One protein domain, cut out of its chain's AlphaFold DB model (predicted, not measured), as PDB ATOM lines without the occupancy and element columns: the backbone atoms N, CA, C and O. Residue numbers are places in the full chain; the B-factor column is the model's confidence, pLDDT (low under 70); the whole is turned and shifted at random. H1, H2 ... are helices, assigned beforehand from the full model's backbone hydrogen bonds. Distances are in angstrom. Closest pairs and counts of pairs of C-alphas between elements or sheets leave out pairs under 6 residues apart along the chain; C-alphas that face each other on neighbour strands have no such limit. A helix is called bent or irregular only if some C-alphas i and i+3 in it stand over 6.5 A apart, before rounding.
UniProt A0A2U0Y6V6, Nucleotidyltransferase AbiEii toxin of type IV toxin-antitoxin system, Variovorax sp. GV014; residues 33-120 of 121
ATOM      1  N   ALA A  33     214.592 208.558 294.321       97.88
ATOM      2  CA  ALA A  33     214.666 209.924 293.799       97.88
ATOM      3  C   ALA A  33     215.923 210.162 292.947       97.88
ATOM      4  O   ALA A  33     215.834 210.673 291.831       97.88
ATOM      5  N   GLU A  34     217.092 209.761 293.450       97.75
ATOM      6  CA  GLU A  34     218.370 209.906 292.746       97.75
ATOM      7  C   GLU A  34     218.399 209.088 291.446       97.75
ATOM      8  O   GLU A  34     218.821 209.593 290.401       97.75
ATOM      9  N   ILE A  35     217.910 207.845 291.491       96.56
ATOM     10  CA  ILE A  35     217.858 206.953 290.325       96.56
ATOM     11  C   ILE A  35     216.972 207.560 289.232       96.56
ATOM     12  O   ILE A  35     217.405 207.680 288.080       96.56
ATOM     13  N   ILE A  36     215.750 207.982 289.577       97.44
ATOM     14  CA  ILE A  36     214.820 208.591 288.617       97.44
ATOM     15  C   ILE A  36     215.380 209.916 288.086       97.44
ATOM     16  O   ILE A  36     215.374 210.137 286.870       97.44
ATOM     17  N   ALA A  37     215.929 210.772 288.956       97.00
ATOM     18  CA  ALA A  37     216.542 212.034 288.555       97.00
ATOM     19  C   ALA A  37     217.660 211.813 287.527       97.00
ATOM     20  O   ALA A  37     217.666 212.451 286.472       97.00
ATOM     21  N   LYS A  38     218.574 210.867 287.779       95.69
ATOM     22  CA  LYS A  38     219.673 210.536 286.859       95.69
ATOM     23  C   LYS A  38     219.178 209.980 285.532       95.69
ATOM     24  O   LYS A  38     219.675 210.397 284.483       95.69
ATOM     25  N   LYS A  39     218.208 209.058 285.556       94.44
ATOM     26  CA  LYS A  39     217.615 208.502 284.331       94.44
ATOM     27  C   LYS A  39     217.033 209.605 283.456       94.44
ATOM     28  O   LYS A  39     217.399 209.712 282.285       94.44
ATOM     29  N   MET A  40     216.200 210.463 284.043       95.94
ATOM     30  CA  MET A  40     215.543 211.549 283.320       95.94
ATOM     31  C   MET A  40     216.535 212.606 282.836       95.94
ATOM     32  O   MET A  40     216.451 213.040 281.688       95.94
ATOM     33  N   TRP A  41     217.522 212.969 283.657       94.75
ATOM     34  CA  TRP A  41     218.519 213.981 283.311       94.75
ATOM     35  C   TRP A  41     219.461 213.548 282.182       94.75
ATOM     36  O   TRP A  41     219.799 214.359 281.319       94.75
ATOM     37  N   HIS A  42     219.903 212.286 282.182       92.62
ATOM     38  CA  HIS A  42     220.915 211.805 281.237       92.62
ATOM     39  C   HIS A  42     220.348 211.115 279.998       92.62
ATOM     40  O   HIS A  42     221.024 211.102 278.970       92.62
ATOM     41  N   ARG A  43     219.178 210.473 280.102       90.25
ATOM     42  CA  ARG A  43     218.622 209.618 279.040       90.25
ATOM     43  C   ARG A  43     217.105 209.733 278.881       90.25
ATOM     44  O   ARG A  43     216.510 208.882 278.225       90.25
ATOM     45  N   GLY A  44     216.467 210.764 279.440       90.00
ATOM     46  CA  GLY A  44     215.017 210.945 279.305       90.00
ATOM     47  C   GLY A  44     214.557 211.072 277.843       90.00
ATOM     48  O   GLY A  44     213.473 210.627 277.488       90.00
ATOM     49  N   ASP A  45     215.411 211.577 276.950       92.38
ATOM     50  CA  ASP A  45     215.177 211.642 275.499       92.38
ATOM     51  C   ASP A  45     215.325 210.293 274.770       92.38
ATOM     52  O   ASP A  45     215.166 210.216 273.549       92.38
ATOM     53  N   GLN A  46     215.646 209.218 275.491       94.00
ATOM     54  CA  GLN A  46     215.784 207.853 274.979       94.00
ATOM     55  C   GLN A  46     214.855 206.868 275.697       94.00
ATOM     56  O   GLN A  46     215.157 205.675 275.732       94.00
ATOM     57  N   ALA A  47     213.733 207.372 276.222       93.19
ATOM     58  CA  ALA A  47     212.740 206.625 276.989       93.19
ATOM     59  C   ALA A  47     212.409 205.243 276.402       93.19
ATOM     60  O   ALA A  47     212.215 205.095 275.186       93.19
ATOM     61  N   LYS A  48     212.325 204.251 277.294       94.38
ATOM     62  CA  LYS A  48     211.875 202.879 277.029       94.38
ATOM     63  C   LYS A  48     210.725 202.506 277.963       94.38
ATOM     64  O   LYS A  48     210.545 203.133 279.004       94.38
ATOM     65  N   SER A  49     210.024 201.414 277.664       95.38
ATOM     66  CA  SER A  49     208.925 200.903 278.499       95.38
ATOM     67  C   SER A  49     209.320 200.661 279.955       95.38
ATOM     68  O   SER A  49     208.539 200.935 280.857       95.38
ATOM     69  N   ARG A  50     210.560 200.218 280.207       95.12
ATOM     70  CA  ARG A  50     211.078 200.054 281.575       95.12
ATOM     71  C   ARG A  50     211.258 201.375 282.317       95.12
ATOM     72  O   ARG A  50     211.063 201.410 283.519       95.12
ATOM     73  N   ASP A  51     211.617 202.450 281.621       96.25
ATOM     74  CA  ASP A  51     211.760 203.757 282.267       96.25
ATOM     75  C   ASP A  51     210.388 204.334 282.633       96.25
ATOM     76  O   ASP A  51     210.249 204.942 283.690       96.25
ATOM     77  N   LEU A  52     209.366 204.083 281.803       97.62
ATOM     78  CA  LEU A  52     207.972 204.375 282.143       97.62
ATOM     79  C   LEU A  52     207.512 203.553 283.356       97.62
ATOM     80  O   LEU A  52     206.943 204.110 284.291       97.62
ATOM     81  N   PHE A  53     207.795 202.247 283.359       97.12
ATOM     82  CA  PHE A  53     207.479 201.359 284.478       97.12
ATOM     83  C   PHE A  53     208.104 201.864 285.782       97.12
ATOM     84  O   PHE A  53     207.393 202.042 286.766       97.12
ATOM     85  N   ASP A  54     209.411 202.139 285.781       96.38
ATOM     86  CA  ASP A  54     210.132 202.587 286.973       96.38
ATOM     87  C   ASP A  54     209.588 203.927 287.485       96.38
ATOM     88  O   ASP A  54     209.370 204.079 288.686       96.38
ATOM     89  N   LEU A  55     209.315 204.882 286.584       97.69
ATOM     90  CA  LEU A  55     208.716 206.169 286.947       97.69
ATOM     91  C   LEU A  55     207.370 205.979 287.654       97.69
ATOM     92  O   LEU A  55     207.146 206.563 288.711       97.69
ATOM     93  N   CYS A  56     206.480 205.161 287.093       97.75
ATOM     94  CA  CYS A  56     205.144 204.951 287.646       97.75
ATOM     95  C   CYS A  56     205.156 204.089 288.910       97.75
ATOM     96  O   CYS A  56     204.364 204.339 289.819       97.75
ATOM     97  N   ALA A  57     206.071 203.124 289.006       97.06
ATOM     98  CA  ALA A  57     206.282 202.344 290.216       97.06
ATOM     99  C   ALA A  57     206.742 203.246 291.368       97.06
ATOM    100  O   ALA A  57     206.125 203.220 292.431       97.06
ATOM    101  N   VAL A  58     207.746 204.102 291.140       97.31
ATOM    102  CA  VAL A  58     208.210 205.072 292.146       97.31
ATOM    103  C   VAL A  58     207.114 206.083 292.474       97.31
ATOM    104  O   VAL A  58     206.833 206.302 293.642       97.31
ATOM    105  N   ALA A  59     206.413 206.633 291.479       97.56
ATOM    106  CA  ALA A  59     205.311 207.569 291.721       97.56
ATOM    107  C   ALA A  59     204.165 206.973 292.553       97.56
ATOM    108  O   ALA A  59     203.467 207.704 293.252       97.56
ATOM    109  N   THR A  60     203.969 205.657 292.471       96.38
ATOM    110  CA  THR A  60     202.905 204.948 293.190       96.38
ATOM    111  C   THR A  60     203.334 204.519 294.591       96.38
ATOM    112  O   THR A  60     202.530 204.579 295.520       96.38
ATOM    113  N   LEU A  61     204.572 204.047 294.745       95.50
ATOM    114  CA  LEU A  61     205.071 203.456 295.991       95.50
ATOM    115  C   LEU A  61     205.803 204.466 296.887       95.50
ATOM    116  O   LEU A  61     205.773 204.312 298.103       95.50
ATOM    117  N   GLU A  62     206.432 205.480 296.291       96.50
ATOM    118  CA  GLU A  62     207.265 206.501 296.943       96.50
ATOM    119  C   GLU A  62     207.036 207.886 296.285       96.50
ATOM    120  O   GLU A  62     207.944 208.451 295.663       96.50
ATOM    121  N   PRO A  63     205.819 208.459 296.348       96.88
ATOM    122  CA  PRO A  63     205.489 209.713 295.662       96.88
ATOM    123  C   PRO A  63     206.405 210.891 296.048       96.88
ATOM    124  O   PRO A  63     206.729 211.725 295.202       96.88
ATOM    125  N   GLU A  64     206.898 210.938 297.285       97.00
ATOM    126  CA  GLU A  64     207.865 211.935 297.752       97.00
ATOM    127  C   GLU A  64     209.192 211.893 296.976       97.00
ATOM    128  O   GLU A  64     209.842 212.924 296.782       97.00
ATOM    129  N   ALA A  65     209.589 210.723 296.467       97.62
ATOM    130  CA  ALA A  65     210.790 210.588 295.654       97.62
ATOM    131  C   ALA A  65     210.628 211.282 294.294       97.62
ATOM    132  O   ALA A  65     211.595 211.837 293.763       97.62
ATOM    133  N   ILE A  66     209.404 211.311 293.752       97.88
ATOM    134  CA  ILE A  66     209.094 212.069 292.537       97.88
ATOM    135  C   ILE A  66     209.253 213.560 292.798       97.88
ATOM    136  O   ILE A  66     209.930 214.219 292.016       97.88
ATOM    137  N   GLU A  67     208.726 214.084 293.909       96.38
ATOM    138  CA  GLU A  67     208.851 215.509 294.253       96.38
ATOM    139  C   GLU A  67     210.314 215.978 294.269       96.38
ATOM    140  O   GLU A  67     210.644 217.031 293.716       96.38
ATOM    141  N   VAL A  68     211.205 215.161 294.834       97.75
ATOM    142  CA  VAL A  68     212.650 215.432 294.875       97.75
ATOM    143  C   VAL A  68     213.286 215.358 293.481       97.75
ATOM    144  O   VAL A  68     214.176 216.151 293.164       97.75
ATOM    145  N   ALA A  69     212.844 214.427 292.635       97.50
ATOM    146  CA  ALA A  69     213.411 214.203 291.308       97.50
ATOM    147  C   ALA A  69     212.880 215.168 290.225       97.50
ATOM    148  O   ALA A  69     213.587 215.424 289.245       97.50
ATOM    149  N   LEU A  70     211.674 215.734 290.393       96.38
ATOM    150  CA  LEU A  70     210.986 216.597 289.415       96.38
ATOM    151  C   LEU A  70     211.871 217.698 288.796       96.38
ATOM    152  O   LEU A  70     211.853 217.837 287.567       96.38
ATOM    153  N   PRO A  71     212.691 218.455 289.562       96.12
ATOM    154  CA  PRO A  71     213.536 219.509 288.996       96.12
ATOM    155  C   PRO A  71     214.502 219.020 287.905       96.12
ATOM    156  O   PRO A  71     214.874 219.791 287.018       96.12
ATOM    157  N   PHE A  72     214.888 217.742 287.942       96.81
ATOM    158  CA  PHE A  72     215.824 217.126 286.999       96.81
ATOM    159  C   PHE A  72     215.132 216.518 285.773       96.81
ATOM    160  O   PHE A  72     215.801 216.185 284.794       96.81
ATOM    161  N   MET A  73     213.800 216.418 285.780       96.81
ATOM    162  CA  MET A  73     213.037 215.823 284.680       96.81
ATOM    163  C   MET A  73     212.727 216.816 283.557       96.81
ATOM    164  O   MET A  73     212.692 216.423 282.390       96.81
ATOM    165  N   ARG A  74     212.571 218.110 283.885       95.88
ATOM    166  CA  ARG A  74     212.151 219.176 282.950       95.88
ATOM    167  C   ARG A  74     212.913 219.165 281.626       95.88
ATOM    168  O   ARG A  74     212.324 219.364 280.571       95.88
ATOM    169  N   ARG A  75     214.225 218.912 281.670       95.12
ATOM    170  CA  ARG A  75     215.093 218.905 280.483       95.12
ATOM    171  C   ARG A  75     214.586 217.967 279.380       95.12
ATOM    172  O   ARG A  75     214.725 218.295 278.204       95.12
ATOM    173  N   HIS A  76     214.040 216.812 279.756       97.56
ATOM    174  CA  HIS A  76     213.681 215.745 278.825       97.56
ATOM    175  C   HIS A  76     212.224 215.279 278.937       97.56
ATOM    176  O   HIS A  76     211.839 214.395 278.182       97.56
ATOM    177  N   ALA A  77     211.405 215.902 279.791       97.25
ATOM    178  CA  ALA A  77     209.997 215.557 280.009       97.25
ATOM    179  C   ALA A  77     209.199 215.410 278.697       97.25
ATOM    180  O   ALA A  77     208.680 214.335 278.406       97.25
ATOM    181  N   ALA A  78     209.190 216.442 277.847       97.75
ATOM    182  CA  ALA A  78     208.462 216.400 276.575       97.75
ATOM    183  C   ALA A  78     208.987 215.320 275.610       97.75
ATOM    184  O   ALA A  78     208.207 214.636 274.950       97.75
ATOM    185  N   ALA A  79     210.311 215.138 275.530       97.75
ATOM    186  CA  ALA A  79     210.921 214.130 274.661       97.75
ATOM    187  C   ALA A  79     210.658 212.698 275.155       97.75
ATOM    188  O   ALA A  79     210.521 211.784 274.341       97.75
ATOM    189  N   PHE A  80     210.581 212.512 276.475       97.81
ATOM    190  CA  PHE A  80     210.242 211.246 277.115       97.81
ATOM    191  C   PHE A  80     208.832 210.805 276.712       97.81
ATOM    192  O   PHE A  80     208.668 209.718 276.156       97.81
ATOM    193  N   LEU A  81     207.845 211.689 276.902       98.19
ATOM    194  CA  LEU A  81     206.446 211.442 276.542       98.19
ATOM    195  C   LEU A  81     206.283 211.208 275.038       98.19
ATOM    196  O   LEU A  81     205.810 210.152 274.626       98.19
ATOM    197  N   GLN A  82     206.807 212.120 274.208       97.69
ATOM    198  CA  GLN A  82     206.696 212.026 272.749       97.69
ATOM    199  C   GLN A  82     207.208 210.686 272.204       97.69
ATOM    200  O   GLN A  82     206.654 210.150 271.244       97.69
ATOM    201  N   ARG A  83     208.286 210.139 272.776       96.44
ATOM    202  CA  ARG A  83     208.833 208.850 272.333       96.44
ATOM    203  C   ARG A  83     207.959 207.668 272.707       96.44
ATOM    204  O   ARG A  83     207.863 206.748 271.895       96.44
ATOM    205  N   LEU A  84     207.392 207.676 273.909       96.81
ATOM    206  CA  LEU A  84     206.489 206.621 274.359       96.81
ATOM    207  C   LEU A  84     205.201 206.651 273.537       96.81
ATOM    208  O   LEU A  84     204.816 205.612 273.009       96.81
ATOM    209  N   ASP A  85     204.638 207.836 273.298       97.06
ATOM    210  CA  ASP A  85     203.463 208.020 272.439       97.06
ATOM    211  C   ASP A  85     203.720 207.543 271.007       97.06
ATOM    212  O   ASP A  85     202.960 206.755 270.444       97.06
ATOM    213  N   ALA A  86     204.835 207.972 270.407       96.94
ATOM    214  CA  ALA A  86     205.160 207.641 269.021       96.94
ATOM    215  C   ALA A  86     205.409 206.142 268.786       96.94
ATOM    216  O   ALA A  86     205.446 205.699 267.637       96.94
ATOM    217  N   ARG A  87     205.639 205.363 269.849       94.81
ATOM    218  CA  ARG A  87     205.953 203.929 269.778       94.81
ATOM    219  C   ARG A  87     205.045 203.103 270.686       94.81
ATOM    220  O   ARG A  87     205.436 201.998 271.052       94.81
ATOM    221  N   ALA A  88     203.866 203.622 271.023       95.12
ATOM    222  CA  ALA A  88     203.029 203.095 272.092       95.12
ATOM    223  C   ALA A  88     202.709 201.600 271.941       95.12
ATOM    224  O   ALA A  88     202.912 200.855 272.886       95.12
ATOM    225  N   GLU A  89     202.344 201.125 270.745       94.12
ATOM    226  CA  GLU A  89     202.041 199.698 270.511       94.12
ATOM    227  C   GLU A  89     203.243 198.770 270.795       94.12
ATOM    228  O   GLU A  89     203.124 197.714 271.420       94.12
ATOM    229  N   MET A  90     204.438 199.174 270.349       95.31
ATOM    230  CA  MET A  90     205.675 198.427 270.604       95.31
ATOM    231  C   MET A  90     206.062 198.514 272.081       95.31
ATOM    232  O   MET A  90     206.471 197.521 272.677       95.31
ATOM    233  N   ALA A  91     205.914 199.702 272.665       95.19
ATOM    234  CA  ALA A  91     206.234 199.953 274.055       95.19
ATOM    235  C   ALA A  91     205.312 199.169 275.002       95.19
ATOM    236  O   ALA A  91     205.810 198.604 275.970       95.19
ATOM    237  N   GLU A  92     204.018 199.069 274.699       97.56
ATOM    238  CA  GLU A  92     203.039 198.254 275.422       97.56
ATOM    239  C   GLU A  92     203.459 196.784 275.437       97.56
ATOM    240  O   GLU A  92     203.598 196.196 276.507       97.56
ATOM    241  N   THR A  93     203.789 196.225 274.269       95.88
ATOM    242  CA  THR A  93     204.240 194.827 274.161       95.88
ATOM    243  C   THR A  93     205.495 194.566 275.007       95.88
ATOM    244  O   THR A  93     205.604 193.533 275.666       95.88
ATOM    245  N   GLU A  94     206.462 195.489 275.007       95.88
ATOM    246  CA  GLU A  94     207.667 195.389 275.847       95.88
ATOM    247  C   GLU A  94     207.359 195.561 277.343       95.88
ATOM    248  O   GLU A  94     208.015 194.948 278.186       95.88
ATOM    249  N   PHE A  95     206.380 196.403 277.678       96.44
ATOM    250  CA  PHE A  95     205.959 196.678 279.047       96.44
ATOM    251  C   PHE A  95     205.301 195.448 279.680       96.44
ATOM    252  O   PHE A  95     205.634 195.085 280.804       96.44
ATOM    253  N   GLU A  96     204.425 194.763 278.945       93.25
ATOM    254  CA  GLU A  96     203.742 193.544 279.402       93.25
ATOM    255  C   GLU A  96     204.700 192.377 279.688       93.25
ATOM    256  O   GLU A  96     204.364 191.457 280.430       93.25
ATOM    257  N   GLN A  97     205.913 192.412 279.130       94.19
ATOM    258  CA  GLN A  97     206.954 191.414 279.391       94.19
ATOM    259  C   GLN A  97     207.736 191.666 280.689       94.19
ATOM    260  O   GLN A  97     208.604 190.865 281.048       94.19
ATOM    261  N   ILE A  98     207.486 192.778 281.384       93.25
ATOM    262  CA  ILE A  98     208.151 193.088 282.650       93.25
ATOM    263  C   ILE A  98     207.570 192.190 283.749       93.25
ATOM    264  O   ILE A  98     206.414 192.324 284.141       93.25
ATOM    265  N   ASP A  99     208.401 191.290 284.279       89.50
ATOM    266  CA  ASP A  99     208.043 190.451 285.426       89.50
ATOM    267  C   ASP A  99     208.070 191.278 286.722       89.50
ATOM    268  O   ASP A  99     209.119 191.492 287.339       89.50
ATOM    269  N   ALA A 100     206.902 191.792 287.101       85.69
ATOM    270  CA  ALA A 100     206.696 192.615 288.284       85.69
ATOM    271  C   ALA A 100     205.964 191.835 289.381       85.69
ATOM    272  O   ALA A 100     204.919 191.231 289.153       85.69
ATOM    273  N   ARG A 101     206.474 191.900 290.617       83.44
ATOM    274  CA  ARG A 101     205.879 191.169 291.753       83.44
ATOM    275  C   ARG A 101     204.738 191.899 292.456       83.44
ATOM    276  O   ARG A 101     203.890 191.246 293.056       83.44
ATOM    277  N   SER A 102     204.761 193.231 292.475       81.06
ATOM    278  CA  SER A 102     203.897 194.023 293.373       81.06
ATOM    279  C   SER A 102     203.270 195.251 292.715       81.06
ATOM    280  O   SER A 102     202.238 195.719 293.177       81.06
ATOM    281  N   PHE A 103     203.856 195.752 291.629       89.75
ATOM    282  CA  PHE A 103     203.292 196.828 290.821       89.75
ATOM    283  C   PHE A 103     202.524 196.221 289.639       89.75
ATOM    284  O   PHE A 103     203.035 195.299 289.004       89.75
ATOM    285  N   GLN A 104     201.284 196.663 289.398       89.00
ATOM    286  CA  GLN A 104     200.335 195.999 288.482       89.00
ATOM    287  C   GLN A 104     199.629 196.961 287.510       89.00
ATOM    288  O   GLN A 104     198.681 196.554 286.844       89.00
ATOM    289  N   MET A 105     200.046 198.229 287.429       95.12
ATOM    290  CA  MET A 105     199.469 199.147 286.443       95.12
ATOM    291  C   MET A 105     199.848 198.704 285.028       95.12
ATOM    292  O   MET A 105     200.988 198.312 284.775       95.12
ATOM    293  N   SER A 106     198.897 198.801 284.109       96.56
ATOM    294  CA  SER A 106     199.119 198.589 282.680       96.56
ATOM    295  C   SER A 106     199.991 199.690 282.067       96.56
ATOM    296  O   SER A 106     200.174 200.768 282.645       96.56
ATOM    297  N   PHE A 107     200.486 199.443 280.849       97.75
ATOM    298  CA  PHE A 107     201.222 200.439 280.069       97.75
ATOM    299  C   PHE A 107     200.438 201.751 279.926       97.75
ATOM    300  O   PHE A 107     200.982 202.823 280.180       97.75
ATOM    301  N   TRP A 108     199.150 201.676 279.575       97.81
ATOM    302  CA  TRP A 108     198.316 202.859 279.353       97.81
ATOM    303  C   TRP A 108     198.044 203.645 280.634       97.81
ATOM    304  O   TRP A 108     198.098 204.872 280.621       97.81
ATOM    305  N   GLU A 109     197.800 202.960 281.754       98.00
ATOM    306  CA  GLU A 109     197.656 203.624 283.056       98.00
ATOM    307  C   GLU A 109     198.954 204.329 283.462       98.00
ATOM    308  O   GLU A 109     198.921 205.461 283.948       98.00
ATOM    309  N   CYS A 110     200.102 203.694 283.210       98.25
ATOM    310  CA  CYS A 110     201.404 204.309 283.438       98.25
ATOM    311  C   CYS A 110     201.622 205.524 282.533       98.25
ATOM    312  O   CYS A 110     202.075 206.563 283.003       98.25
ATOM    313  N   LEU A 111     201.261 205.434 281.254       98.19
ATOM    314  CA  LEU A 111     201.415 206.537 280.309       98.19
ATOM    315  C   LEU A 111     200.590 207.760 280.742       98.19
ATOM    316  O   LEU A 111     201.116 208.870 280.794       98.19
ATOM    317  N   VAL A 112     199.337 207.557 281.160       98.44
ATOM    318  CA  VAL A 112     198.482 208.627 281.710       98.44
ATOM    319  C   VAL A 112     199.093 209.250 282.970       98.44
ATOM    320  O   VAL A 112     199.100 210.478 283.120       98.44
ATOM    321  N   LEU A 113     199.630 208.430 283.877       98.38
ATOM    322  CA  LEU A 113     200.304 208.928 285.076       98.38
ATOM    323  C   LEU A 113     201.563 209.732 284.718       98.38
ATOM    324  O   LEU A 113     201.779 210.808 285.274       98.38
ATOM    325  N   ALA A 114     202.361 209.263 283.759       98.06
ATOM    326  CA  ALA A 114     203.543 209.974 283.291       98.06
ATOM    327  C   ALA A 114     203.184 211.345 282.703       98.06
ATOM    328  O   ALA A 114     203.819 212.329 283.069       98.06
ATOM    329  N   HIS A 115     202.135 211.443 281.880       98.44
ATOM    330  CA  HIS A 115     201.620 212.733 281.399       98.44
ATOM    331  C   HIS A 115     201.214 213.657 282.548       98.44
ATOM    332  O   HIS A 115     201.619 214.815 282.592       98.44
ATOM    333  N   THR A 116     200.498 213.125 283.540       98.19
ATOM    334  CA  THR A 116     200.073 213.901 284.716       98.19
ATOM    335  C   THR A 116     201.260 214.504 285.477       98.19
ATOM    336  O   THR A 116     201.174 215.627 285.970       98.19
ATOM    337  N   ILE A 117     202.374 213.771 285.564       97.62
ATOM    338  CA  ILE A 117     203.596 214.204 286.252       97.62
ATOM    339  C   ILE A 117     204.418 215.175 285.390       97.62
ATOM    340  O   ILE A 117     204.988 216.132 285.916       97.62
ATOM    341  N   LEU A 118     204.522 214.911 284.085       97.62
ATOM    342  CA  LEU A 118     205.526 215.521 283.209       97.62
ATOM    343  C   LEU A 118     204.997 216.655 282.320       97.62
ATOM    344  O   LEU A 118     205.779 217.545 281.995       97.62
ATOM    345  N   ASP A 119     203.714 216.670 281.948       97.25
ATOM    346  CA  ASP A 119     203.126 217.755 281.142       97.25
ATOM    347  C   ASP A 119     203.227 219.146 281.810       97.25
ATOM    348  O   ASP A 119     203.405 220.131 281.090       97.25
ATOM    349  N   PRO A 120     203.143 219.285 283.153       96.44
ATOM    350  CA  PRO A 120     203.288 220.590 283.804       96.44
ATOM    351  C   PRO A 120     204.717 221.163 283.830       96.44
ATOM    352  O   PRO A 120     204.894 222.277 284.335       96.44
TER     353      PRO A 120
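What this domain is: This is residues 33 to 120 of the 121 residues of the protein "Nucleotidyltransferase AbiEii toxin of type IV toxin-antitoxin system" of Variovorax sp. GV014 (UniProt A0A2U0Y6V6). This is a compact, rounded cluster of short helices, with H2 in the middle, H1 on one side of it and H6 crossing it on the other. H3, H4 and H5 follow one another round the rim, and a loop from H5 leads back into H6. The printed part has 88 residues with six named helices, in the order H1 to H6, and no named strand; the class is all helix. The radius of gyration of the C-alphas is 11.7 A, and the spans are 30 by 28 by 20 A.

Where its parts are: Begin with H1, the longest helix by residues, 33 to 46: find C-alpha 33 at (214.666, 209.924, 293.799), from which it runs 19.0 A to C-alpha 46 at (215.784, 207.853, 274.979). H2 covers residues 49 to 61, 18.1 A long. H3 is residues 63 to 73, H4 is 77 to 86 and H5 is 88 to 96. H6, residues 107 to 118, runs 16.0 A and ends with C-alpha 118 at (205.526, 215.521, 283.209). H1 and H3 are irregular: C-alphas 42 and 45 are 8.1 A apart, and C-alphas 68 and 71 are 7.2 A apart.

How they stand to each other: Look first at H1. It touches H3 at a steep tilt of 42 degrees, the same way, with the C-alphas of Ala 33 and Ala 65 closest at 4.3 A. With residues 40 to 46 alone it touches H4, closest at Asp 45 and Ala 79, whose C-alphas are 5.0 A apart. H1 and H2 form a helical hairpin and only just touch, with 3 pairs of C-alphas within 8 A; the closest, Ile 36 and Leu 55, are 6.8 A apart. H1, H2 and H3 form an up and down bundle, each running against the one before it, though H2 and H3 touch only at the corner by their link. H2 is the hub, touching four helices. It touches H6 at 69.8 degrees, a steep tilt only just short of perpendicular, with the C-alphas of Cys 56 and Cys 110 closest at 5.7 A. H6 also touches H4 at a shallow tilt of 25 degrees, opposite ways, the C-alphas of Ala 77 and Leu 118 being closest at 5.5 A. With residues 107 to 108 alone H6 touches H5, where the C-alphas of Glu 92 and Phe 107 are closest at 5.4 A. H1 is apart from H5 and H6. Every O i to N i+4 pair is within hydrogen-bond range in H2, H4, H5 and H6, against 8 of 10 in H1 and 4 of 7 in H3.

The domain as a whole: The two C-alphas farthest apart, those of Arg 75 and Arg 101, are 31.3 A from each other. The printed part has no cut. No link is long: that from H5 to H6, 10 residues, is short, and the others are tight. The mean pLDDT of the printed part is 95.7, and no printed residue of this model is under 70.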